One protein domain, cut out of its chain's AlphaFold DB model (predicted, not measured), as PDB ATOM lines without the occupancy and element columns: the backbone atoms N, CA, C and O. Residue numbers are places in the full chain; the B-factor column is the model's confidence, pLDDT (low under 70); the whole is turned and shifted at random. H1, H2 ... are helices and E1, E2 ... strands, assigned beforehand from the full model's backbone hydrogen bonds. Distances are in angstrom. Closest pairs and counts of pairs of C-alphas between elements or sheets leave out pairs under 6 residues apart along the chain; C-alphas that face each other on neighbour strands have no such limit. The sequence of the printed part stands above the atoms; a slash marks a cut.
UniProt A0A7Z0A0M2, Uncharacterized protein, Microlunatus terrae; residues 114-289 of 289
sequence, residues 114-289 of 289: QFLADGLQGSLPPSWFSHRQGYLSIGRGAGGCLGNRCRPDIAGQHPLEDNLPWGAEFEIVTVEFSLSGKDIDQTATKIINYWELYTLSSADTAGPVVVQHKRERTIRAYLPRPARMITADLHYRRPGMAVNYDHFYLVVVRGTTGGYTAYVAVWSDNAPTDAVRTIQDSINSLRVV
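What this domain is: This is residues 114 to 289 of the 289 residues of an uncharacterized protein of Microlunatus terrae (UniProt A0A7Z0A0M2). A twisted sheet of six strands runs through the domain and curls round one helix, H1, which packs on one face; over part of the opposite face lie the second helix, H2, and the small hairpin of E1 and E2. A long stretch with no named element, residues 133 to 167, links E3 to E4 near one edge of the sheet. The printed part has 176 residues with two named helices and eight named strands, in the order E1 E2 E3 E4 H1 E5 E6 E7 E8 H2; the large sheet is mixed, in the order E3 E4 E8 E7 E6 E5. The class is mixed, helices and strands, with under half of the residues in named elements. The whole is compact, with a radius of gyration of the C-alphas of 15.6 A and spans of 45 by 33 by 27 A.

How they stand to each other: E1, residues 114 to 117, and E2, residues 120 to 123, form an antiparallel hairpin, with N 115 and O 122 2.8 A apart, within hydrogen-bond range. E3, residues 129 to 132, is an edge strand of the large sheet and is apart from E2. It is parallel to E4, residues 168 to 175, at 15 degrees, with N 132 and O 170 2.9 A apart. H1 covers residues 184 to 198. E5, residues 210 to 219, E6, residues 227 to 235, E7, residues 245 to 254, and E8, residues 260 to 268, form a meander, each strand the antiparallel neighbour of the one before. E5, the other edge strand, bends by 67 degrees at residue 213. Across these pairs N 215 and O 231 are 2.8 A apart, N 230 and O 250 2.9 A, and N 249 and O 265 2.9 A. E8 and E4 are antiparallel at 165 degrees, with N 171 and O 264 2.9 A apart. H1 is on this sheet, which curls round it; the closest C-alphas of H1 and E7, those of Ala 188 and Val 252, are 6.2 A apart. H2, residues 273 to 285, is on the opposite face at a height over the sheet of 10.0 A, making three layers, helices on both faces of a sheet. It runs along the strands, at 8 degrees to E8 on the local plane, over E8 and only just over E4, on which 3 of its 13 C-alphas fall. The sheet of E1 and E2 forms a sandwich, two sheets face to face, with the large one, their best planes 25 degrees apart. The closest C-alphas of E2 and H2, those of Gly 122 and Ser 285, are 5.0 A apart. Every O i to N i+4 pair is within hydrogen-bond range in H1 and H2.

Where its parts are: E1 begins at C-alpha 114, at (255.568, 129.597, 413.487). E4 is 19.9 A from first to last C-alpha and H1 20.8 A. E5 measures 25.6 A, E6 25.3 A, E7 29.2 A and E8 26.4 A. E7 begins at C-alpha 245, at (269.000, 106.420, 404.807). H2, 18.2 A long, ends at C-alpha 285, at (264.731, 129.754, 411.290).

The domain as a whole: The two C-alphas farthest apart, those of Gly 156 and Ala 221, are 47.3 A apart. The printed part has no cut and ends at residue 289, the chain's last residue. The links E3 to E4 and H1 to E5 are long, with 35 and 11 residues. Residues 287 to 288 pair antiparallel with residues 120 to 121 of E2. The mean pLDDT of the printed part is 82.2; 27 residues are under 70, namely residues 137 to 148, 156, 158, 200 to 208, 221 to 222 and 239 to 240.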
ATOM      1  N   GLN A 114     254.678 129.363 412.365       92.62
ATOM      2  CA  GLN A 114     255.568 129.597 413.487       92.62
ATOM      3  C   GLN A 114     255.239 128.616 414.607       92.62
ATOM      4  O   GLN A 114     254.072 128.301 414.860       92.62
ATOM      5  N   PHE A 115     256.272 128.156 415.296       90.44
ATOM      6  CA  PHE A 115     256.132 127.413 416.532       90.44
ATOM      7  C   PHE A 115     256.876 128.105 417.667       90.44
ATOM      8  O   PHE A 115     257.880 128.794 417.469       90.44
ATOM      9  N   LEU A 116     256.384 127.859 418.875       89.44
ATOM     10  CA  LEU A 116     257.001 128.276 420.120       89.44
ATOM     11  C   LEU A 116     256.945 127.114 421.111       89.44
ATOM     12  O   LEU A 116     255.881 126.554 421.369       89.44
ATOM     13  N   ALA A 117     258.099 126.760 421.657       88.31
ATOM     14  CA  ALA A 117     258.269 125.763 422.701       88.31
ATOM     15  C   ALA A 117     259.226 126.310 423.773       88.31
ATOM     16  O   ALA A 117     259.906 127.315 423.561       88.31
ATOM     17  N   ASP A 118     259.295 125.678 424.946       86.81
ATOM     18  CA  ASP A 118     260.140 126.186 426.034       86.81
ATOM     19  C   ASP A 118     261.626 126.187 425.627       86.81
ATOM     20  O   ASP A 118     262.260 125.135 425.518       86.81
ATOM     21  N   GLY A 119     262.170 127.381 425.390       86.81
ATOM     22  CA  GLY A 119     263.550 127.601 424.956       86.81
ATOM     23  C   GLY A 119     263.792 127.515 423.446       86.81
ATOM     24  O   GLY A 119     264.938 127.691 423.034       86.81
ATOM     25  N   LEU A 120     262.767 127.268 422.618       90.19
ATOM     26  CA  LEU A 120     262.882 127.189 421.154       90.19
ATOM     27  C   LEU A 120     261.756 127.948 420.451       90.19
ATOM     28  O   LEU A 120     260.593 127.849 420.826       90.19
ATOM     29  N   GLN A 121     262.084 128.615 419.352       92.19
ATOM     30  CA  GLN A 121     261.100 129.119 418.397       92.19
ATOM     31  C   GLN A 121     261.619 128.972 416.970       92.19
ATOM     32  O   GLN A 121     262.829 128.927 416.749       92.19
ATOM     33  N   GLY A 122     260.724 128.948 415.995       93.19
ATOM     34  CA  GLY A 122     261.087 128.869 414.585       93.19
ATOM     35  C   GLY A 122     259.854 128.711 413.710       93.19
ATOM     36  O   GLY A 122     258.734 128.936 414.160       93.19
ATOM     37  N   SER A 123     260.060 128.288 412.469       94.06
ATOM     38  CA  SER A 123     258.985 128.015 411.517       94.06
ATOM     39  C   SER A 123     259.128 126.642 410.886       94.06
ATOM     40  O   SER A 123     260.252 126.217 410.667       94.06
ATOM     41  N   LEU A 124     258.008 125.997 410.558       92.00
ATOM     42  CA  LEU A 124     257.980 124.749 409.792       92.00
ATOM     43  C   LEU A 124     257.840 125.001 408.275       92.00
ATOM     44  O   LEU A 124     257.363 126.072 407.860       92.00
ATOM     45  N   PRO A 125     258.223 124.027 407.422       89.62
ATOM     46  CA  PRO A 125     258.047 124.119 405.973       89.62
ATOM     47  C   PRO A 125     256.585 124.363 405.561       89.62
ATOM     48  O   PRO A 125     255.661 124.115 406.331       89.62
ATOM     49  N   PRO A 126     256.326 124.886 404.350       84.69
ATOM     50  CA  PRO A 126     254.962 125.127 403.874       84.69
ATOM     51  C   PRO A 126     254.215 123.850 403.463       84.69
ATOM     52  O   PRO A 126     252.987 123.847 403.447       84.69
ATOM     53  N   SER A 127     254.931 122.784 403.109       80.44
ATOM     54  CA  SER A 127     254.362 121.537 402.597       80.44
ATOM     55  C   SER A 127     255.304 120.361 402.837       80.44
ATOM     56  O   SER A 127     256.445 120.548 403.256       80.44
ATOM     57  N   TRP A 128     254.807 119.155 402.549       76.25
ATOM     58  CA  TRP A 128     255.546 117.893 402.627       76.25
ATOM     59  C   TRP A 128     256.190 117.636 403.986       76.25
ATOM     60  O   TRP A 128     257.324 117.183 404.080       76.25
ATOM     61  N   PHE A 129     255.469 117.922 405.061       83.81
ATOM     62  CA  PHE A 129     255.939 117.572 406.386       83.81
ATOM     63  C   PHE A 129     254.816 116.991 407.232       83.81
ATOM     64  O   PHE A 129     253.647 117.328 407.031       83.81
ATOM     65  N   SER A 130     255.179 116.155 408.198       83.25
ATOM     66  CA  SER A 130     254.355 115.954 409.385       83.25
ATOM     67  C   SER A 130     255.052 116.512 410.615       83.25
ATOM     68  O   SER A 130     256.255 116.769 410.632       83.25
ATOM     69  N   HIS A 131     254.239 116.833 411.615       85.56
ATOM     70  CA  HIS A 131     254.692 117.464 412.838       85.56
ATOM     71  C   HIS A 131     254.066 116.759 414.032       85.56
ATOM     72  O   HIS A 131     252.839 116.682 414.156       85.56
ATOM     73  N   ARG A 132     254.921 116.279 414.930       80.25
ATOM     74  CA  ARG A 132     254.533 115.703 416.211       80.25
ATOM     75  C   ARG A 132     254.654 116.743 417.322       80.25
ATOM     76  O   ARG A 132     255.720 117.320 417.521       80.25
ATOM     77  N   GLN A 133     253.564 116.910 418.070       75.38
ATOM     78  CA  GLN A 133     253.475 117.764 419.258       75.38
ATOM     79  C   GLN A 133     253.410 116.932 420.543       75.38
ATOM     80  O   GLN A 133     253.007 115.766 420.528       75.38
ATOM     81  N   GLY A 134     253.737 117.558 421.674       77.06
ATOM     82  CA  GLY A 134     253.622 116.948 422.999       77.06
ATOM     83  C   GLY A 134     254.953 116.416 423.515       77.06
ATOM     84  O   GLY A 134     255.872 117.198 423.755       77.06
ATOM     85  N   TYR A 135     255.039 115.101 423.724       75.19
ATOM     86  CA  TYR A 135     256.158 114.462 424.416       75.19
ATOM     87  C   TYR A 135     256.920 113.480 423.531       75.19
ATOM     88  O   TYR A 135     256.319 112.620 422.879       75.19
ATOM     89  N   LEU A 136     258.251 113.553 423.588       76.25
ATOM     90  CA  LEU A 136     259.106 112.492 423.075       76.25
ATOM     91  C   LEU A 136     259.144 111.356 424.096       76.25
ATOM     92  O   LEU A 136     259.771 111.493 425.148       76.25
ATOM     93  N   SER A 137     258.450 110.262 423.786       64.94
ATOM     94  CA  SER A 137     258.230 109.136 424.698       64.94
ATOM     95  C   SER A 137     258.678 107.808 424.095       64.94
ATOM     96  O   SER A 137     258.457 107.502 422.915       64.94
ATOM     97  N   ILE A 138     259.301 106.983 424.936       59.78
ATOM     98  CA  ILE A 138     259.636 105.604 424.580       59.78
ATOM     99  C   ILE A 138     258.325 104.813 424.469       59.78
ATOM    100  O   ILE A 138     257.508 104.844 425.384       59.78
ATOM    101  N   GLY A 139     258.113 104.120 423.346       52.94
ATOM    102  CA  GLY A 139     256.909 103.310 423.095       52.94
ATOM    103  C   GLY A 139     255.915 103.892 422.082       52.94
ATOM    104  O   GLY A 139     255.007 103.181 421.666       52.94
ATOM    105  N   ARG A 140     256.100 105.139 421.625       59.44
ATOM    106  CA  ARG A 140     255.312 105.723 420.516       59.44
ATOM    107  C   ARG A 140     255.965 105.595 419.130       59.44
ATOM    108  O   ARG A 140     255.377 106.048 418.150       59.44
ATOM    109  N   GLY A 141     257.137 104.957 419.061       61.69
ATOM    110  CA  GLY A 141     257.971 104.850 417.859       61.69
ATOM    111  C   GLY A 141     258.654 106.176 417.510       61.69
ATOM    112  O   GLY A 141     258.036 107.245 417.597       61.69
ATOM    113  N   ALA A 142     259.925 106.116 417.112       61.22
ATOM    114  CA  ALA A 142     260.610 107.300 416.601       61.22
ATOM    115  C   ALA A 142     259.976 107.701 415.259       61.22
ATOM    116  O   ALA A 142     259.561 106.843 414.475       61.22
ATOM    117  N   GLY A 143     259.763 109.003 415.060       58.59
ATOM    118  CA  GLY A 143     258.973 109.523 413.948       58.59
ATOM    119  C   GLY A 143     259.655 109.385 412.587       58.59
ATOM    120  O   GLY A 143     260.318 110.290 412.126       58.59
ATOM    121  N   GLY A 144     259.447 108.294 411.861       58.56
ATOM    122  CA  GLY A 144     259.639 108.319 410.406       58.56
ATOM    123  C   GLY A 144     258.388 108.866 409.715       58.56
ATOM    124  O   GLY A 144     257.270 108.665 410.210       58.56
ATOM    125  N   CYS A 145     258.524 109.448 408.522       64.19
ATOM    126  CA  CYS A 145     257.395 109.610 407.595       64.19
ATOM    127  C   CYS A 145     256.987 108.256 406.994       64.19
ATOM    128  O   CYS A 145     256.946 108.065 405.781       64.19
ATOM    129  N   LEU A 146     256.708 107.286 407.863       59.31
ATOM    130  CA  LEU A 146     256.273 105.955 407.483       59.31
ATOM    131  C   LEU A 146     254.850 106.038 406.922       59.31
ATOM    132  O   LEU A 146     253.945 106.606 407.544       59.31
ATOM    133  N   GLY A 147     254.667 105.465 405.733       62.09
ATOM    134  CA  GLY A 147     253.435 105.585 404.955       62.09
ATOM    135  C   GLY A 147     253.253 106.985 404.363       62.09
ATOM    136  O   GLY A 147     254.213 107.672 404.036       62.09
ATOM    137  N   ASN A 148     252.008 107.436 404.235       60.84
ATOM    138  CA  ASN A 148     251.657 108.688 403.559       60.84
ATOM    139  C   ASN A 148     251.557 109.905 404.509       60.84
ATOM    140  O   ASN A 148     250.915 110.893 404.176       60.84
ATOM    141  N   ARG A 149     252.162 109.876 405.708       73.25
ATOM    142  CA  ARG A 149     251.986 110.948 406.721       73.25
ATOM    143  C   ARG A 149     252.498 112.312 406.265       73.25
ATOM    144  O   ARG A 149     251.814 113.315 406.433       73.25
ATOM    145  N   CYS A 150     253.673 112.330 405.650       73.75
ATOM    146  CA  CYS A 150     254.300 113.560 405.154       73.75
ATOM    147  C   CYS A 150     253.841 113.921 403.747       73.75
ATOM    148  O   CYS A 150     254.105 115.021 403.269       73.75
ATOM    149  N   ARG A 151     253.138 112.995 403.091       76.25
ATOM    150  CA  ARG A 151     252.540 113.158 401.771       76.25
ATOM    151  C   ARG A 151     251.204 112.419 401.704       76.25
ATOM    152  O   ARG A 151     251.147 111.304 401.188       76.25
ATOM    153  N   PRO A 152     250.118 113.001 402.241       73.94
ATOM    154  CA  PRO A 152     248.814 112.337 402.260       73.94
ATOM    155  C   PRO A 152     248.299 111.967 400.862       73.94
ATOM    156  O   PRO A 152     247.502 111.040 400.729       73.94
ATOM    157  N   ASP A 153     248.789 112.663 399.831       78.81
ATOM    158  CA  ASP A 153     248.463 112.503 398.413       78.81
ATOM    159  C   ASP A 153     248.924 111.174 397.792       78.81
ATOM    160  O   ASP A 153     248.363 110.759 396.783       78.81
ATOM    161  N   ILE A 154     249.884 110.469 398.400       73.50
ATOM    162  CA  ILE A 154     250.374 109.156 397.933       73.50
ATOM    163  C   ILE A 154     249.818 107.997 398.776       73.50
ATOM    164  O   ILE A 154     250.524 107.051 399.120       73.50
ATOM    165  N   ALA A 155     248.539 108.075 399.154       73.69
ATOM    166  CA  ALA A 155     247.867 107.039 399.938       73.69
ATOM    167  C   ALA A 155     248.026 105.635 399.314       73.69
ATOM    168  O   ALA A 155     247.835 105.451 398.114       73.69
ATOM    169  N   GLY A 156     248.361 104.645 400.147       65.75
ATOM    170  CA  GLY A 156     248.577 103.256 399.721       65.75
ATOM    171  C   GLY A 156     249.972 102.947 399.166       65.75
ATOM    172  O   GLY A 156     250.228 101.791 398.852       65.75
ATOM    173  N   GLN A 157     250.860 103.940 399.074       71.06
ATOM    174  CA  GLN A 157     252.269 103.756 398.717       71.06
ATOM    175  C   GLN A 157     253.173 103.930 399.948       71.06
ATOM    176  O   GLN A 157     252.851 104.676 400.882       71.06
ATOM    177  N   HIS A 158     254.311 103.242 399.952       68.75
ATOM    178  CA  HIS A 158     255.326 103.272 400.999       68.75
ATOM    179  C   HIS A 158     256.549 104.049 400.505       68.75
ATOM    180  O   HIS A 158     257.357 103.493 399.770       68.75
ATOM    181  N   PRO A 159     256.763 105.309 400.931       70.94
ATOM    182  CA  PRO A 159     257.790 106.158 400.323       70.94
ATOM    183  C   PRO A 159     259.211 105.585 400.349       70.94
ATOM    184  O   PRO A 159     259.964 105.756 399.392       70.94
ATOM    185  N   LEU A 160     259.550 104.860 401.418       72.88
ATOM    186  CA  LEU A 160     260.849 104.206 401.580       72.88
ATOM    187  C   LEU A 160     261.026 102.974 400.670       72.88
ATOM    188  O   LEU A 160     262.137 102.682 400.227       72.88
ATOM    189  N   GLU A 161     259.940 102.246 400.395       74.81
ATOM    190  CA  GLU A 161     259.953 101.012 399.593       74.81
ATOM    191  C   GLU A 161     259.787 101.322 398.099       74.81
ATOM    192  O   GLU A 161     260.531 100.804 397.273       74.81
ATOM    193  N   ASP A 162     258.885 102.245 397.765       75.94
ATOM    194  CA  ASP A 162     258.503 102.606 396.396       75.94
ATOM    195  C   ASP A 162     259.411 103.683 395.768       75.94
ATOM    196  O   ASP A 162     259.133 104.184 394.678       75.94
ATOM    197  N   ASN A 163     260.497 104.067 396.449       78.12
ATOM    198  CA  ASN A 163     261.394 105.163 396.058       78.12
ATOM    199  C   ASN A 163     260.669 106.495 395.807       78.12
ATOM    200  O   ASN A 163     261.010 107.246 394.887       78.12
ATOM    201  N   LEU A 164     259.633 106.784 396.590       76.00
ATOM    202  CA  LEU A 164     258.879 108.009 396.390       76.00
ATOM    203  C   LEU A 164     259.515 109.130 397.200       76.00
ATOM    204  O   LEU A 164     259.800 108.941 398.386       76.00
ATOM    205  N   PRO A 165     259.675 110.318 396.599       74.88
ATOM    206  CA  PRO A 165     260.109 111.478 397.342       74.88
ATOM    207  C   PRO A 165     259.094 111.784 398.441       74.88
ATOM    208  O   PRO A 165     257.915 112.020 398.153       74.88
ATOM    209  N   TRP A 166     259.544 111.826 399.688       76.19
ATOM    210  CA  TRP A 166     258.783 112.373 400.808       76.19
ATOM    211  C   TRP A 166     259.586 113.489 401.473       76.19
ATOM    212  O   TRP A 166     260.791 113.592 401.265       76.19
ATOM    213  N   GLY A 167     258.906 114.395 402.178       77.31
ATOM    214  CA  GLY A 167     259.575 115.565 402.753       77.31
ATOM    215  C   GLY A 167     260.173 115.289 404.130       77.31
ATOM    216  O   GLY A 167     261.185 114.606 404.200       77.31
ATOM    217  N   ALA A 168     259.602 115.823 405.212       86.12
ATOM    218  CA  ALA A 168     260.215 115.733 406.544       86.12
ATOM    219  C   ALA A 168     259.248 115.404 407.690       86.12
ATOM    220  O   ALA A 168     258.123 115.895 407.728       86.12
ATOM    221  N   GLU A 169     259.717 114.644 408.678       87.06
ATOM    222  CA  GLU A 169     259.102 114.608 410.007       87.06
ATOM    223  C   GLU A 169     259.775 115.673 410.871       87.06
ATOM    224  O   GLU A 169     261.005 115.732 410.959       87.06
ATOM    225  N   PHE A 170     258.961 116.478 411.548       89.38
ATOM    226  CA  PHE A 170     259.416 117.356 412.617       89.38
ATOM    227  C   PHE A 170     258.859 116.902 413.961       89.38
ATOM    228  O   PHE A 170     257.647 116.768 414.134       89.38
ATOM    229  N   GLU A 171     259.727 116.749 414.956       89.50
ATOM    230  CA  GLU A 171     259.310 116.588 416.348       89.50
ATOM    231  C   GLU A 171     259.713 117.836 417.131       89.50
ATOM    232  O   GLU A 171     260.896 118.080 417.366       89.50
ATOM    233  N   ILE A 172     258.723 118.633 417.531       90.19
ATOM    234  CA  ILE A 172     258.919 119.786 418.413       90.19
ATOM    235  C   ILE A 172     258.222 119.433 419.713       90.19
ATOM    236  O   ILE A 172     257.000 119.504 419.821       90.19
ATOM    237  N   VAL A 173     259.002 118.958 420.676       88.12
ATOM    238  CA  VAL A 173     258.474 118.157 421.783       88.12
ATOM    239  C   VAL A 173     259.209 118.430 423.084       88.12
ATOM    240  O   VAL A 173     260.400 118.746 423.114       88.12
ATOM    241  N   THR A 174     258.488 118.256 424.186       89.06
ATOM    242  CA  THR A 174     259.089 118.154 425.516       89.06
ATOM    243  C   THR A 174     259.697 116.764 425.668       89.06
ATOM    244  O   THR A 174     259.069 115.756 425.342       89.06
ATOM    245  N   VAL A 175     260.931 116.686 426.157       89.31
ATOM    246  CA  VAL A 175     261.626 115.413 426.366       89.31
ATOM    247  C   VAL A 175     261.156 114.807 427.684       89.31
ATOM    248  O   VAL A 175     261.269 115.436 428.737       89.31
ATOM    249  N   GLU A 176     260.641 113.577 427.651       87.81
ATOM    250  CA  GLU A 176     260.236 112.892 428.879       87.81
ATOM    251  C   GLU A 176     261.421 112.549 429.783       87.81
ATOM    252  O   GLU A 176     262.580 112.482 429.364       87.81
ATOM    253  N   PHE A 177     261.119 112.267 431.050       83.62
ATOM    254  CA  PHE A 177     262.119 111.906 432.052       83.62
ATOM    255  C   PHE A 177     262.977 110.693 431.644       83.62
ATOM    256  O   PHE A 177     264.178 110.672 431.903       83.62
ATOM    257  N   SER A 178     262.397 109.706 430.954       83.62
ATOM    258  CA  SER A 178     263.103 108.501 430.488       83.62
ATOM    259  C   SER A 178     264.234 108.825 429.496       83.62
ATOM    260  O   SER A 178     265.338 108.270 429.589       83.62
ATOM    261  N   LEU A 179     263.993 109.789 428.603       87.25
ATOM    262  CA  LEU A 179     264.954 110.289 427.616       87.25
ATOM    263  C   LEU A 179     265.787 111.473 428.126       87.25
ATOM    264  O   LEU A 179     266.820 111.794 427.543       87.25
ATOM    265  N   SER A 180     265.409 112.069 429.256       89.81
ATOM    266  CA  SER A 180     266.191 113.110 429.920       89.81
ATOM    267  C   SER A 180     267.450 112.520 430.563       89.81
ATOM    268  O   SER A 180     267.422 111.518 431.286       89.81
ATOM    269  N   GLY A 181     268.598 113.114 430.256       89.94
ATOM    270  CA  GLY A 181     269.881 112.820 430.885       89.94
ATOM    271  C   GLY A 181     270.149 113.708 432.103       89.94
ATOM    272  O   GLY A 181     269.382 114.615 432.423       89.94
ATOM    273  N   LYS A 182     271.284 113.466 432.768       89.88
ATOM    274  CA  LYS A 182     271.825 114.333 433.828       89.88
ATOM    275  C   LYS A 182     272.137 115.736 433.306       89.88
ATOM    276  O   LYS A 182     272.014 116.711 434.039       89.88
ATOM    277  N   ASP A 183     272.523 115.820 432.040       92.00
ATOM    278  CA  ASP A 183     272.832 117.050 431.330       92.00
ATOM    279  C   ASP A 183     272.307 116.996 429.885       92.00
ATOM    280  O   ASP A 183     271.693 116.018 429.435       92.00
ATOM    281  N   ILE A 184     272.529 118.090 429.164       93.00
ATOM    282  CA  ILE A 184     272.069 118.270 427.789       93.00
ATOM    283  C   ILE A 184     272.768 117.327 426.800       93.00
ATOM    284  O   ILE A 184     272.153 116.907 425.820       93.00
ATOM    285  N   ASP A 185     274.019 116.950 427.075       94.06
ATOM    286  CA  ASP A 185     274.812 116.086 426.204       94.06
ATOM    287  C   ASP A 185     274.312 114.635 426.318       94.06
ATOM    288  O   ASP A 185     274.057 113.969 425.308       94.06
ATOM    289  N   GLN A 186     274.053 114.167 427.544       95.31
ATOM    290  CA  GLN A 186     273.436 112.867 427.792       95.31
ATOM    291  C   GLN A 186     271.993 112.818 427.270       95.31
ATOM    292  O   GLN A 186     271.577 111.787 426.743       95.31
ATOM    293  N   THR A 187     271.237 113.913 427.379       95.19
ATOM    294  CA  THR A 187     269.870 113.992 426.835       95.19
ATOM    295  C   THR A 187     269.874 113.850 425.313       95.19
ATOM    296  O   THR A 187     269.169 113.000 424.777       95.19
ATOM    297  N   ALA A 188     270.717 114.607 424.604       95.69
ATOM    298  CA  ALA A 188     270.818 114.505 423.148       95.69
ATOM    299  C   ALA A 188     271.278 113.110 422.691       95.69
ATOM    300  O   ALA A 188     270.726 112.560 421.739       95.69
ATOM    301  N   THR A 189     272.226 112.506 423.417       94.94
ATOM    302  CA  THR A 189     272.679 111.127 423.167       94.94
ATOM    303  C   THR A 189     271.538 110.118 423.324       94.94
ATOM    304  O   THR A 189     271.348 109.256 422.473       94.94
ATOM    305  N   LYS A 190     270.732 110.231 424.387       93.75
ATOM    306  CA  LYS A 190     269.569 109.353 424.585       93.75
ATOM    307  C   LYS A 190     268.541 109.491 423.463       93.75
ATOM    308  O   LYS A 190     267.965 108.486 423.062       93.75
ATOM    309  N   ILE A 191     268.321 110.706 422.959       92.81
ATOM    310  CA  ILE A 191     267.385 110.948 421.858       92.81
ATOM    311  C   ILE A 191     267.875 110.278 420.575       92.81
ATOM    312  O   ILE A 191     267.121 109.515 419.987       92.81
ATOM    313  N   ILE A 192     269.125 110.484 420.149       91.56
ATOM    314  CA  ILE A 192     269.600 109.825 418.919       91.56
ATOM    315  C   ILE A 192     269.621 108.293 419.052       91.56
ATOM    316  O   ILE A 192     269.228 107.604 418.118       91.56
ATOM    317  N   ASN A 193     269.947 107.753 420.231       89.69
ATOM    318  CA  ASN A 193     269.856 106.310 420.485       89.69
ATOM    319  C   ASN A 193     268.403 105.800 420.432       89.69
ATOM    320  O   ASN A 193     268.149 104.668 420.030       89.69
ATOM    321  N   TYR A 194     267.429 106.619 420.837       87.50
ATOM    322  CA  TYR A 194     266.015 106.290 420.670       87.50
ATOM    323  C   TYR A 194     265.643 106.182 419.185       87.50
ATOM    324  O   TYR A 194     264.986 105.222 418.788       87.50
ATOM    325  N   TRP A 195     266.123 107.097 418.345       86.56
ATOM    326  CA  TRP A 195     265.944 106.996 416.894       86.56
ATOM    327  C   TRP A 195     266.657 105.773 416.302       86.56
ATOM    328  O   TRP A 195     266.090 105.079 415.461       86.56
ATOM    329  N   GLU A 196     267.843 105.423 416.797       85.12
ATOM    330  CA  GLU A 196     268.567 104.218 416.373       85.12
ATOM    331  C   GLU A 196     267.749 102.926 416.583       85.12
ATOM    332  O   GLU A 196     267.707 102.041 415.725       85.12
ATOM    333  N   LEU A 197     267.061 102.841 417.726       79.56
ATOM    334  CA  LEU A 197     266.363 101.635 418.172       79.56
ATOM    335  C   LEU A 197     264.892 101.563 417.737       79.56
ATOM    336  O   LEU A 197     264.363 100.462 417.593       79.56
ATOM    337  N   TYR A 198     264.216 102.703 417.558       74.31
ATOM    338  CA  TYR A 198     262.749 102.750 417.462       74.31
ATOM    339  C   TYR A 198     262.189 103.383 416.175       74.31
ATOM    340  O   TYR A 198     260.975 103.560 416.092       74.31
ATOM    341  N   THR A 199     263.011 103.706 415.164       72.62
ATOM    342  CA  THR A 199     262.525 104.307 413.895       72.62
ATOM    343  C   THR A 199     261.713 103.336 413.030       72.62
ATOM    344  O   THR A 199     260.829 103.767 412.299       72.62
ATOM    345  N   LEU A 200     261.936 102.021 413.141       64.44
ATOM    346  CA  LEU A 200     261.245 100.997 412.339       64.44
ATOM    347  C   LEU A 200     260.644  99.882 413.207       64.44
ATOM    348  O   LEU A 200     260.768  98.697 412.898       64.44
ATOM    349  N   SER A 201     259.986 100.237 414.317       54.44
ATOM    350  CA  SER A 201     259.332  99.249 415.186       54.44
ATOM    351  C   SER A 201     257.980  98.787 414.615       54.44
ATOM    352  O   SER A 201     256.919  99.068 415.171       54.44
ATOM    353  N   SER A 202     258.006  98.069 413.497       43.34
ATOM    354  CA  SER A 202     256.897  97.209 413.078       43.34
ATOM    355  C   SER A 202     257.440  96.013 412.291       43.34
ATOM    356  O   SER A 202     257.840  96.164 411.143       43.34
ATOM    357  N   ALA A 203     257.426  94.842 412.940       40.12
ATOM    358  CA  ALA A 203     257.675  93.495 412.407       40.12
ATOM    359  C   ALA A 203     259.112  93.151 411.929       40.12
ATOM    360  O   ALA A 203     259.463  93.284 410.759       40.12
ATOM    361  N   ASP A 204     259.916  92.628 412.864       43.22
ATOM    362  CA  ASP A 204     260.869  91.496 412.764       43.22
ATOM    363  C   ASP A 204     261.881  91.362 411.605       43.22
ATOM    364  O   ASP A 204     262.582  90.355 411.529       43.22
ATOM    365  N   THR A 205     262.063  92.353 410.732       46.12
ATOM    366  CA  THR A 205     263.081  92.275 409.655       46.12
ATOM    367  C   THR A 205     263.870  93.557 409.412       46.12
ATOM    368  O   THR A 205     264.874  93.534 408.697       46.12
ATOM    369  N   ALA A 206     263.487  94.672 410.036       52.12
ATOM    370  CA  ALA A 206     264.314  95.868 410.071       52.12
ATOM    371  C   ALA A 206     265.346  95.718 411.198       52.12
ATOM    372  O   ALA A 206     265.011  95.802 412.378       52.12
ATOM    373  N   GLY A 207     266.606  95.447 410.844       58.03
ATOM    374  CA  GLY A 207     267.713  95.552 411.798       58.03
ATOM    375  C   GLY A 207     267.822  96.970 412.383       58.03
ATOM    376  O   GLY A 207     267.192  97.893 411.859       58.03
ATOM    377  N   PRO A 208     268.626  97.171 413.445       69.31
ATOM    378  CA  PRO A 208     268.810  98.496 414.029       69.31
ATOM    379  C   PRO A 208     269.274  99.490 412.960       69.31
ATOM    380  O   PRO A 208     270.064  99.138 412.071       69.31
ATOM    381  N   VAL A 209     268.776 100.723 413.052       81.62
ATOM    382  CA  VAL A 209     269.274 101.828 412.231       81.62
ATOM    383  C   VAL A 209     270.751 102.019 412.561       81.62
ATOM    384  O   VAL A 209     271.155 101.907 413.710       81.62
ATOM    385  N   VAL A 210     271.582 102.290 411.560       88.38
ATOM    386  CA  VAL A 210     272.988 102.631 411.784       88.38
ATOM    387  C   VAL A 210     273.156 104.125 411.656       88.38
ATOM    388  O   VAL A 210     272.932 104.688 410.587       88.38
ATOM    389  N   VAL A 211     273.627 104.755 412.722       90.69
ATOM    390  CA  VAL A 211     273.972 106.173 412.698       90.69
ATOM    391  C   VAL A 211     275.337 106.358 412.030       90.69
ATOM    392  O   VAL A 211     276.352 105.863 412.524       90.69
ATOM    393  N   GLN A 212     275.379 107.093 410.920       93.75
ATOM    394  CA  GLN A 212     276.606 107.484 410.219       93.75
ATOM    395  C   GLN A 212     276.764 109.005 410.188       93.75
ATOM    396  O   GLN A 212     275.861 109.752 410.557       93.75
ATOM    397  N   HIS A 213     277.968 109.462 409.825       95.88
ATOM    398  CA  HIS A 213     278.331 110.881 409.689       95.88
ATOM    399  C   HIS A 213     277.919 111.778 410.870       95.88
ATOM    400  O   HIS A 213     277.722 112.985 410.712       95.88
ATOM    401  N   LYS A 214     277.830 111.199 412.075       96.38
ATOM    402  CA  LYS A 214     277.389 111.907 413.273       96.38
ATOM    403  C   LYS A 214     278.353 113.039 413.611       96.38
ATOM    404  O   LYS A 214     279.540 112.815 413.849       96.38
ATOM    405  N   ARG A 215     277.824 114.254 413.702       97.31
ATOM    406  CA  ARG A 215     278.517 115.437 414.216       97.31
ATOM    407  C   ARG A 215     277.726 115.996 415.375       97.31
ATOM    408  O   ARG A 215     276.503 116.068 415.328       97.31
ATOM    409  N   GLU A 216     278.436 116.422 416.407       96.44
ATOM    410  CA  GLU A 216     277.814 116.942 417.614       96.44
ATOM    411  C   GLU A 216     278.472 118.258 418.020       96.44
ATOM    412  O   GLU A 216     279.691 118.420 417.926       96.44
ATOM    413  N   ARG A 217     277.665 119.211 418.486       93.94
ATOM    414  CA  ARG A 217     278.145 120.528 418.908       93.94
ATOM    415  C   ARG A 217     277.322 121.050 420.072       93.94
ATOM    416  O   ARG A 217     276.100 121.088 420.001       93.94
ATOM    417  N   THR A 218     277.988 121.542 421.112       92.44
ATOM    418  CA  THR A 218     277.324 122.309 422.175       92.44
ATOM    419  C   THR A 218     277.490 123.797 421.890       92.44
ATOM    420  O   THR A 218     278.607 124.290 421.736       92.44
ATOM    421  N   ILE A 219     276.380 124.524 421.823       85.31
ATOM    422  CA  ILE A 219     276.354 125.975 421.658       85.31
ATOM    423  C   ILE A 219     276.123 126.580 423.040       85.31
ATOM    424  O   ILE A 219     275.082 126.364 423.651       85.31
ATOM    425  N   ARG A 220     277.129 127.292 423.559       81.62
ATOM    426  CA  ARG A 220     277.079 127.945 424.881       81.62
ATOM    427  C   ARG A 220     277.135 129.469 424.793       81.62
ATOM    428  O   ARG A 220     276.569 130.149 425.636       81.62
ATOM    429  N   ALA A 221     277.844 129.997 423.799       68.31
ATOM    430  CA  ALA A 221     278.057 131.430 423.653       68.31
ATOM    431  C   ALA A 221     276.813 132.116 423.076       68.31
ATOM    432  O   ALA A 221     276.198 131.586 422.153       68.31
ATOM    433  N   TYR A 222     276.492 133.304 423.598       64.75
ATOM    434  CA  TYR A 222     275.423 134.187 423.104       64.75
ATOM    435  C   TYR A 222     274.010 133.594 423.121       64.75
ATOM    436  O   TYR A 222     273.106 134.146 422.497       64.75
ATOM    437  N   LEU A 223     273.810 132.499 423.854       71.62
ATOM    438  CA  LEU A 223     272.496 131.939 424.109       71.62
ATOM    439  C   LEU A 223     272.123 132.168 425.573       71.62
ATOM    440  O   LEU A 223     272.982 132.012 426.445       71.62
ATOM    441  N   PRO A 224     270.848 132.467 425.869       70.69
ATOM    442  CA  PRO A 224     270.379 132.539 427.248       70.69
ATOM    443  C   PRO A 224     270.564 131.199 427.978       70.69
ATOM    444  O   PRO A 224     270.676 131.174 429.202       70.69
ATOM    445  N   ARG A 225     270.615 130.080 427.237       75.69
ATOM    446  CA  ARG A 225     270.810 128.721 427.756       75.69
ATOM    447  C   ARG A 225     271.642 127.881 426.779       75.69
ATOM    448  O   ARG A 225     271.490 128.052 425.570       75.69
ATOM    449  N   PRO A 226     272.489 126.954 427.262       86.44
ATOM    450  CA  PRO A 226     273.197 126.029 426.387       86.44
ATOM    451  C   PRO A 226     272.238 125.184 425.541       86.44
ATOM    452  O   PRO A 226     271.207 124.727 426.036       86.44
ATOM    453  N   ALA A 227     272.632 124.928 424.298       92.50
ATOM    454  CA  ALA A 227     271.957 124.018 423.380       92.50
ATOM    455  C   ALA A 227     272.920 122.911 422.931       92.50
ATOM    456  O   ALA A 227     274.114 123.168 422.749       92.50
ATOM    457  N   ARG A 228     272.418 121.692 422.717       96.06
ATOM    458  CA  ARG A 228     273.172 120.596 422.091       96.06
ATOM    459  C   ARG A 228     272.567 120.302 420.733       96.06
ATOM    460  O   ARG A 228     271.371 120.065 420.631       96.06
ATOM    461  N   MET A 229     273.406 120.315 419.710       95.81
ATOM    462  CA  MET A 229     273.043 120.004 418.338       95.81
ATOM    463  C   MET A 229     273.690 118.687 417.919       95.81
ATOM    464  O   MET A 229     274.867 118.463 418.221       95.81
ATOM    465  N   ILE A 230     272.939 117.851 417.208       97.31
ATOM    466  CA  ILE A 230     273.449 116.656 416.533       97.31
ATOM    467  C   ILE A 230     272.964 116.667 415.086       97.31
ATOM    468  O   ILE A 230     271.786 116.898 414.833       97.31
ATOM    469  N   THR A 231     273.865 116.395 414.149       97.25
ATOM    470  CA  THR A 231     273.520 116.057 412.764       97.25
ATOM    471  C   THR A 231     274.030 114.659 412.467       97.25
ATOM    472  O   THR A 231     275.145 114.335 412.878       97.25
ATOM    473  N   ALA A 232     273.262 113.836 411.771       96.19
ATOM    474  CA  ALA A 232     273.668 112.480 411.422       96.19
ATOM    475  C   ALA A 232     272.904 111.979 410.194       96.19
ATOM    476  O   ALA A 232     271.940 112.614 409.775       96.19
ATOM    477  N   ASP A 233     273.306 110.818 409.689       93.06
ATOM    478  CA  ASP A 233     272.534 110.034 408.731       93.06
ATOM    479  C   ASP A 233     272.067 108.733 409.406       93.06
ATOM    480  O   ASP A 233     272.849 108.044 410.070       93.06
ATOM    481  N   LEU A 234     270.786 108.407 409.267       89.00
ATOM    482  CA  LEU A 234     270.115 107.236 409.823       89.00
ATOM    483  C   LEU A 234     269.974 106.173 408.735       89.00
ATOM    484  O   LEU A 234     269.025 106.197 407.960       89.00
ATOM    485  N   HIS A 235     270.918 105.237 408.663       87.06
ATOM    486  CA  HIS A 235     270.925 104.204 407.629       87.06
ATOM    487  C   HIS A 235     270.079 102.998 408.010       87.06
ATOM    488  O   HIS A 235     270.283 102.364 409.049       87.06
ATOM    489  N   TYR A 236     269.187 102.618 407.110       80.56
ATOM    490  CA  TYR A 236     268.298 101.487 407.276       80.56
ATOM    491  C   TYR A 236     268.920 100.211 406.691       80.56
ATOM    492  O   TYR A 236     269.515 100.220 405.617       80.56
ATOM    493  N   ARG A 237     268.787  99.079 407.393       72.00
ATOM    494  CA  ARG A 237     269.368  97.780 406.990       72.00
ATOM    495  C   ARG A 237     268.320  96.767 406.521       72.00
ATOM    496  O   ARG A 237     268.419  95.588 406.854       72.00
ATOM    497  N   ARG A 238     267.295  97.202 405.786       73.50
ATOM    498  CA  ARG A 238     266.257  96.297 405.267       73.50
ATOM    499  C   ARG A 238     266.452  96.056 403.762       73.50
ATOM    500  O   ARG A 238     266.421  97.011 402.990       73.50
ATOM    501  N   PRO A 239     266.643  94.799 403.326       67.94
ATOM    502  CA  PRO A 239     266.701  94.468 401.907       67.94
ATOM    503  C   PRO A 239     265.434  94.918 401.170       67.94
ATOM    504  O   PRO A 239     264.328  94.721 401.670       67.94
ATOM    505  N   GLY A 240     265.597  95.487 399.975       69.06
ATOM    506  CA  GLY A 240     264.483  95.884 399.107       69.06
ATOM    507  C   GLY A 240     263.930  97.292 399.336       69.06
ATOM    508  O   GLY A 240     263.049  97.693 398.586       69.06
ATOM    509  N   MET A 241     264.443  98.064 400.302       73.50
ATOM    510  CA  MET A 241     264.137  99.497 400.344       73.50
ATOM    511  C   MET A 241     264.950 100.236 399.288       73.50
ATOM    512  O   MET A 241     266.148  99.996 399.124       73.50
ATOM    513  N   ALA A 242     264.292 101.142 398.577       74.19
ATOM    514  CA  ALA A 242     264.961 101.999 397.615       74.19
ATOM    515  C   ALA A 242     265.666 103.177 398.304       74.19
ATOM    516  O   ALA A 242     266.760 103.562 397.893       74.19
ATOM    517  N   VAL A 243     265.064 103.695 399.378       70.12
ATOM    518  CA  VAL A 243     265.669 104.682 400.278       70.12
ATOM    519  C   VAL A 243     266.430 103.947 401.369       70.12
ATOM    520  O   VAL A 243     265.857 103.157 402.121       70.12
ATOM    521  N   ASN A 244     267.730 104.209 401.465       76.94
ATOM    522  CA  ASN A 244     268.607 103.475 402.379       76.94
ATOM    523  C   ASN A 244     269.033 104.289 403.600       76.94
ATOM    524  O   ASN A 244     269.634 103.718 404.514       76.94
ATOM    525  N   TYR A 245     268.744 105.591 403.638       84.88
ATOM    526  CA  TYR A 245     269.000 106.420 404.807       84.88
ATOM    527  C   TYR A 245     268.180 107.707 404.810       84.88
ATOM    528  O   TYR A 245     267.812 108.221 403.758       84.88
ATOM    529  N   ASP A 246     267.977 108.240 406.012       88.31
ATOM    530  CA  ASP A 246     267.459 109.587 406.223       88.31
ATOM    531  C   ASP A 246     268.543 110.494 406.801       88.31
ATOM    532  O   ASP A 246     269.403 110.066 407.572       88.31
ATOM    533  N   HIS A 247     268.462 111.777 406.495       92.31
ATOM    534  CA  HIS A 247     269.192 112.814 407.198       92.31
ATOM    535  C   HIS A 247     268.493 113.164 408.509       92.31
ATOM    536  O   HIS A 247     267.267 113.215 408.589       92.31
ATOM    537  N   PHE A 248     269.286 113.449 409.536       93.50
ATOM    538  CA  PHE A 248     268.816 113.727 410.883       93.50
ATOM    539  C   PHE A 248     269.440 115.006 411.427       93.50
ATOM    540  O   PHE A 248     270.661 115.190 411.410       93.50
ATOM    541  N   TYR A 249     268.596 115.866 411.984       95.88
ATOM    542  CA  TYR A 249     268.993 117.076 412.683       95.88
ATOM    543  C   TYR A 249     268.267 117.169 414.023       95.88
ATOM    544  O   TYR A 249     267.042 117.130 414.084       95.88
ATOM    545  N   LEU A 250     269.027 117.347 415.097       96.19
ATOM    546  CA  LEU A 250     268.534 117.498 416.457       96.19
ATOM    547  C   LEU A 250     269.093 118.774 417.071       96.19
ATOM    548  O   LEU A 250     270.299 119.013 417.025       96.19
ATOM    549  N   VAL A 251     268.231 119.522 417.750       95.62
ATOM    550  CA  VAL A 251     268.615 120.523 418.744       95.62
ATOM    551  C   VAL A 251     267.861 120.249 420.034       95.62
ATOM    552  O   VAL A 251     266.636 120.198 420.049       95.62
ATOM    553  N   VAL A 252     268.599 120.108 421.129       95.50
ATOM    554  CA  VAL A 252     268.066 120.018 422.489       95.50
ATOM    555  C   VAL A 252     268.437 121.287 423.235       95.50
ATOM    556  O   VAL A 252     269.572 121.755 423.132       95.50
ATOM    557  N   VAL A 253     267.502 121.817 424.019       93.69
ATOM    558  CA  VAL A 253     267.723 122.924 424.958       93.69
ATOM    559  C   VAL A 253     267.118 122.595 426.312       93.69
ATOM    560  O   VAL A 253     266.191 121.792 426.413       93.69
ATOM    561  N   ARG A 254     267.625 123.235 427.368       89.00
ATOM    562  CA  ARG A 254     266.988 123.179 428.685       89.00
ATOM    563  C   ARG A 254     265.898 124.250 428.787       89.00
ATOM    564  O   ARG A 254     266.174 125.440 428.637       89.00
ATOM    565  N   GLY A 255     264.672 123.834 429.062       81.88
ATOM    566  CA  GLY A 255     263.533 124.702 429.328       81.88
ATOM    567  C   GLY A 255     263.692 125.541 430.605       81.88
ATOM    568  O   GLY A 255     264.544 125.269 431.454       81.88
ATOM    569  N   THR A 256     262.868 126.578 430.743       78.06
ATOM    570  CA  THR A 256     262.821 127.503 431.891       78.06
ATOM    571  C   THR A 256     262.397 126.777 433.158       78.06
ATOM    572  O   THR A 256     262.855 127.093 434.251       78.06
ATOM    573  N   THR A 257     261.561 125.758 432.988       76.31
ATOM    574  CA  THR A 257     261.046 124.886 434.046       76.31
ATOM    575  C   THR A 257     262.043 123.799 434.465       76.31
ATOM    576  O   THR A 257     261.761 122.999 435.353       76.31
ATOM    577  N   GLY A 258     263.227 123.756 433.843       80.62
ATOM    578  CA  GLY A 258     264.302 122.816 434.158       80.62
ATOM    579  C   GLY A 258     264.277 121.507 433.365       80.62
ATOM    580  O   GLY A 258     265.306 120.825 433.369       80.62
ATOM    581  N   GLY A 259     263.172 121.194 432.673       87.56
ATOM    582  CA  GLY A 259     263.063 120.090 431.707       87.56
ATOM    583  C   GLY A 259     263.815 120.361 430.398       87.56
ATOM    584  O   GLY A 259     264.471 121.392 430.263       87.56
ATOM    585  N   TYR A 260     263.728 119.451 429.427       91.50
ATOM    586  CA  TYR A 260     264.348 119.626 428.109       91.50
ATOM    587  C   TYR A 260     263.300 119.706 427.002       91.50
ATOM    588  O   TYR A 260     262.283 119.014 427.046       91.50
ATOM    589  N   THR A 261     263.597 120.508 425.986       92.06
ATOM    590  CA  THR A 261     262.821 120.613 424.747       92.06
ATOM    591  C   THR A 261     263.713 120.175 423.596       92.06
ATOM    592  O   THR A 261     264.889 120.549 423.550       92.06
ATOM    593  N   ALA A 262     263.164 119.389 422.677       92.94
ATOM    594  CA  ALA A 262     263.848 118.947 421.474       92.94
ATOM    595  C   ALA A 262     263.136 119.469 420.222       92.94
ATOM    596  O   ALA A 262     261.909 119.477 420.144       92.94
ATOM    597  N   TYR A 263     263.944 119.883 419.254       93.69
ATOM    598  CA  TYR A 263     263.580 120.029 417.854       93.69
ATOM    599  C   TYR A 263     264.304 118.928 417.088       93.69
ATOM    600  O   TYR A 263     265.537 118.893 417.089       93.69
ATOM    601  N   VAL A 264     263.551 118.041 416.453       93.69
ATOM    602  CA  VAL A 264     264.062 117.015 415.546       93.69
ATOM    603  C   VAL A 264     263.521 117.295 414.155       93.69
ATOM    604  O   VAL A 264     262.339 117.592 414.015       93.69
ATOM    605  N   ALA A 265     264.372 117.190 413.143       92.69
ATOM    606  CA  ALA A 265     263.983 117.149 411.743       92.69
ATOM    607  C   ALA A 265     264.623 115.921 411.094       92.69
ATOM    608  O   ALA A 265     265.839 115.735 411.211       92.69
ATOM    609  N   VAL A 266     263.815 115.103 410.421       89.75
ATOM    610  CA  VAL A 266     264.267 113.912 409.690       89.75
ATOM    611  C   VAL A 266     263.683 113.921 408.291       89.75
ATOM    612  O   VAL A 266     262.484 114.148 408.138       89.75
ATOM    613  N   TRP A 267     264.515 113.707 407.277       89.25
ATOM    614  CA  TRP A 267     264.093 113.714 405.876       89.25
ATOM    615  C   TRP A 267     264.909 112.739 405.038       89.25
ATOM    616  O   TRP A 267     266.081 112.505 405.313       89.25
ATOM    617  N   SER A 268     264.285 112.198 403.998       84.50
ATOM    618  CA  SER A 268     264.897 111.200 403.118       84.50
ATOM    619  C   SER A 268     266.029 111.755 402.260       84.50
ATOM    620  O   SER A 268     266.009 112.924 401.859       84.50
ATOM    621  N   ASP A 269     266.975 110.891 401.897       85.50
ATOM    622  CA  ASP A 269     268.012 111.184 400.905       85.50
ATOM    623  C   ASP A 269     267.449 111.456 399.498       85.50
ATOM    624  O   ASP A 269     268.047 112.191 398.711       85.50
ATOM    625  N   ASN A 270     266.269 110.911 399.196       83.56
ATOM    626  CA  ASN A 270     265.546 111.133 397.945       83.56
ATOM    627  C   ASN A 270     264.529 112.291 398.013       83.56
ATOM    628  O   ASN A 270     263.719 112.455 397.094       83.56
ATOM    629  N   ALA A 271     264.543 113.090 399.088       84.50
ATOM    630  CA  ALA A 271     263.674 114.253 399.210       84.50
ATOM    631  C   ALA A 271     263.915 115.236 398.040       84.50
ATOM    632  O   ALA A 271     265.066 115.516 397.685       84.50
ATOM    633  N   PRO A 272     262.861 115.809 397.430       85.00
ATOM    634  CA  PRO A 272     263.025 116.748 396.326       85.00
ATOM    635  C   PRO A 272     263.803 118.001 396.739       85.00
ATOM    636  O   PRO A 272     263.744 118.438 397.888       85.00
ATOM    637  N   THR A 273     264.504 118.633 395.796       88.75
ATOM    638  CA  THR A 273     265.366 119.795 396.079       88.75
ATOM    639  C   THR A 273     264.627 120.961 396.744       88.75
ATOM    640  O   THR A 273     265.178 121.632 397.616       88.75
ATOM    641  N   ASP A 274     263.381 121.217 396.356       86.88
ATOM    642  CA  ASP A 274     262.525 122.228 396.979       86.88
ATOM    643  C   ASP A 274     262.126 121.849 398.413       86.88
ATOM    644  O   ASP A 274     262.151 122.714 399.294       86.88
ATOM    645  N   ALA A 275     261.861 120.564 398.674       86.12
ATOM    646  CA  ALA A 275     261.651 120.034 400.020       86.12
ATOM    647  C   ALA A 275     262.886 120.278 400.893       86.12
ATOM    648  O   ALA A 275     262.789 120.948 401.919       86.12
ATOM    649  N   VAL A 276     264.061 119.833 400.435       90.31
ATOM    650  CA  VAL A 276     265.341 119.996 401.142       90.31
ATOM    651  C   VAL A 276     265.612 121.467 401.454       90.31
ATOM    652  O   VAL A 276     265.967 121.804 402.582       90.31
ATOM    653  N   ARG A 277     265.374 122.370 400.492       91.81
ATOM    654  CA  ARG A 277     265.524 123.813 400.714       91.81
ATOM    655  C   ARG A 277     264.602 124.316 401.825       91.81
ATOM    656  O   ARG A 277     265.066 125.000 402.728       91.81
ATOM    657  N   THR A 278     263.318 123.965 401.789       90.94
ATOM    658  CA  THR A 278     262.359 124.440 402.804       90.94
ATOM    659  C   THR A 278     262.591 123.828 404.190       90.94
ATOM    660  O   THR A 278     262.371 124.500 405.197       90.94
ATOM    661  N   ILE A 279     263.096 122.594 404.264       91.94
ATOM    662  CA  ILE A 279     263.556 121.960 405.510       91.94
ATOM    663  C   ILE A 279     264.773 122.706 406.059       91.94
ATOM    664  O   ILE A 279     264.824 123.023 407.249       91.94
ATOM    665  N   GLN A 280     265.730 123.053 405.196       93.75
ATOM    666  CA  GLN A 280     266.890 123.838 405.598       93.75
ATOM    667  C   GLN A 280     266.490 125.245 406.060       93.75
ATOM    668  O   GLN A 280     267.030 125.727 407.051       93.75
ATOM    669  N   ASP A 281     265.516 125.885 405.411       93.12
ATOM    670  CA  ASP A 281     264.960 127.168 405.857       93.12
ATOM    671  C   ASP A 281     264.310 127.045 407.246       93.12
ATOM    672  O   ASP A 281     264.533 127.896 408.107       93.12
ATOM    673  N   SER A 282     263.577 125.953 407.502       93.19
ATOM    674  CA  SER A 282     263.029 125.620 408.828       93.19
ATOM    675  C   SER A 282     264.140 125.499 409.875       93.19
ATOM    676  O   SER A 282     264.091 126.163 410.912       93.19
ATOM    677  N   ILE A 283     265.201 124.739 409.577       94.25
ATOM    678  CA  ILE A 283     266.382 124.598 410.444       94.25
ATOM    679  C   ILE A 283     267.057 125.957 410.693       94.25
ATOM    680  O   ILE A 283     267.392 126.280 411.831       94.25
ATOM    681  N   ASN A 284     267.214 126.779 409.657       94.69
ATOM    682  CA  ASN A 284     267.842 128.100 409.744       94.69
ATOM    683  C   ASN A 284     266.982 129.115 410.509       94.69
ATOM    684  O   ASN A 284     267.507 130.079 411.066       94.69
ATOM    685  N   SER A 285     265.663 128.916 410.534       93.62
ATOM    686  CA  SER A 285     264.731 129.754 411.290       93.62
ATOM    687  C   SER A 285     264.769 129.490 412.797       93.62
ATOM    688  O   SER A 285     264.293 130.330 413.564       93.62
ATOM    689  N   LEU A 286     265.330 128.351 413.222       92.31
ATOM    690  CA  LEU A 286     265.367 127.924 414.614       92.31
ATOM    691  C   LEU A 286     266.184 128.894 415.473       92.31
ATOM    692  O   LEU A 286     267.353 129.178 415.206       92.31
ATOM    693  N   ARG A 287     265.580 129.360 416.564       90.00
ATOM    694  CA  ARG A 287     266.206 130.232 417.560       90.00
ATOM    695  C   ARG A 287     266.046 129.639 418.949       90.00
ATOM    696  O   ARG A 287     264.959 129.206 419.324       90.00
ATOM    697  N   VAL A 288     267.132 129.680 419.715       86.75
ATOM    698  CA  VAL A 288     267.132 129.366 421.147       86.75
ATOM    699  C   VAL A 288     266.806 130.643 421.919       86.75
ATOM    700  O   VAL A 288     267.467 131.662 421.697       86.75
ATOM    701  N   VAL A 289     265.793 130.592 422.788       81.94
ATOM    702  CA  VAL A 289     265.201 131.768 423.465       81.94
ATOM    703  C   VAL A 289     265.163 131.684 424.987       81.94
ATOM    704  O   VAL A 289     265.131 130.578 425.574       81.94
TER     705      VAL A 289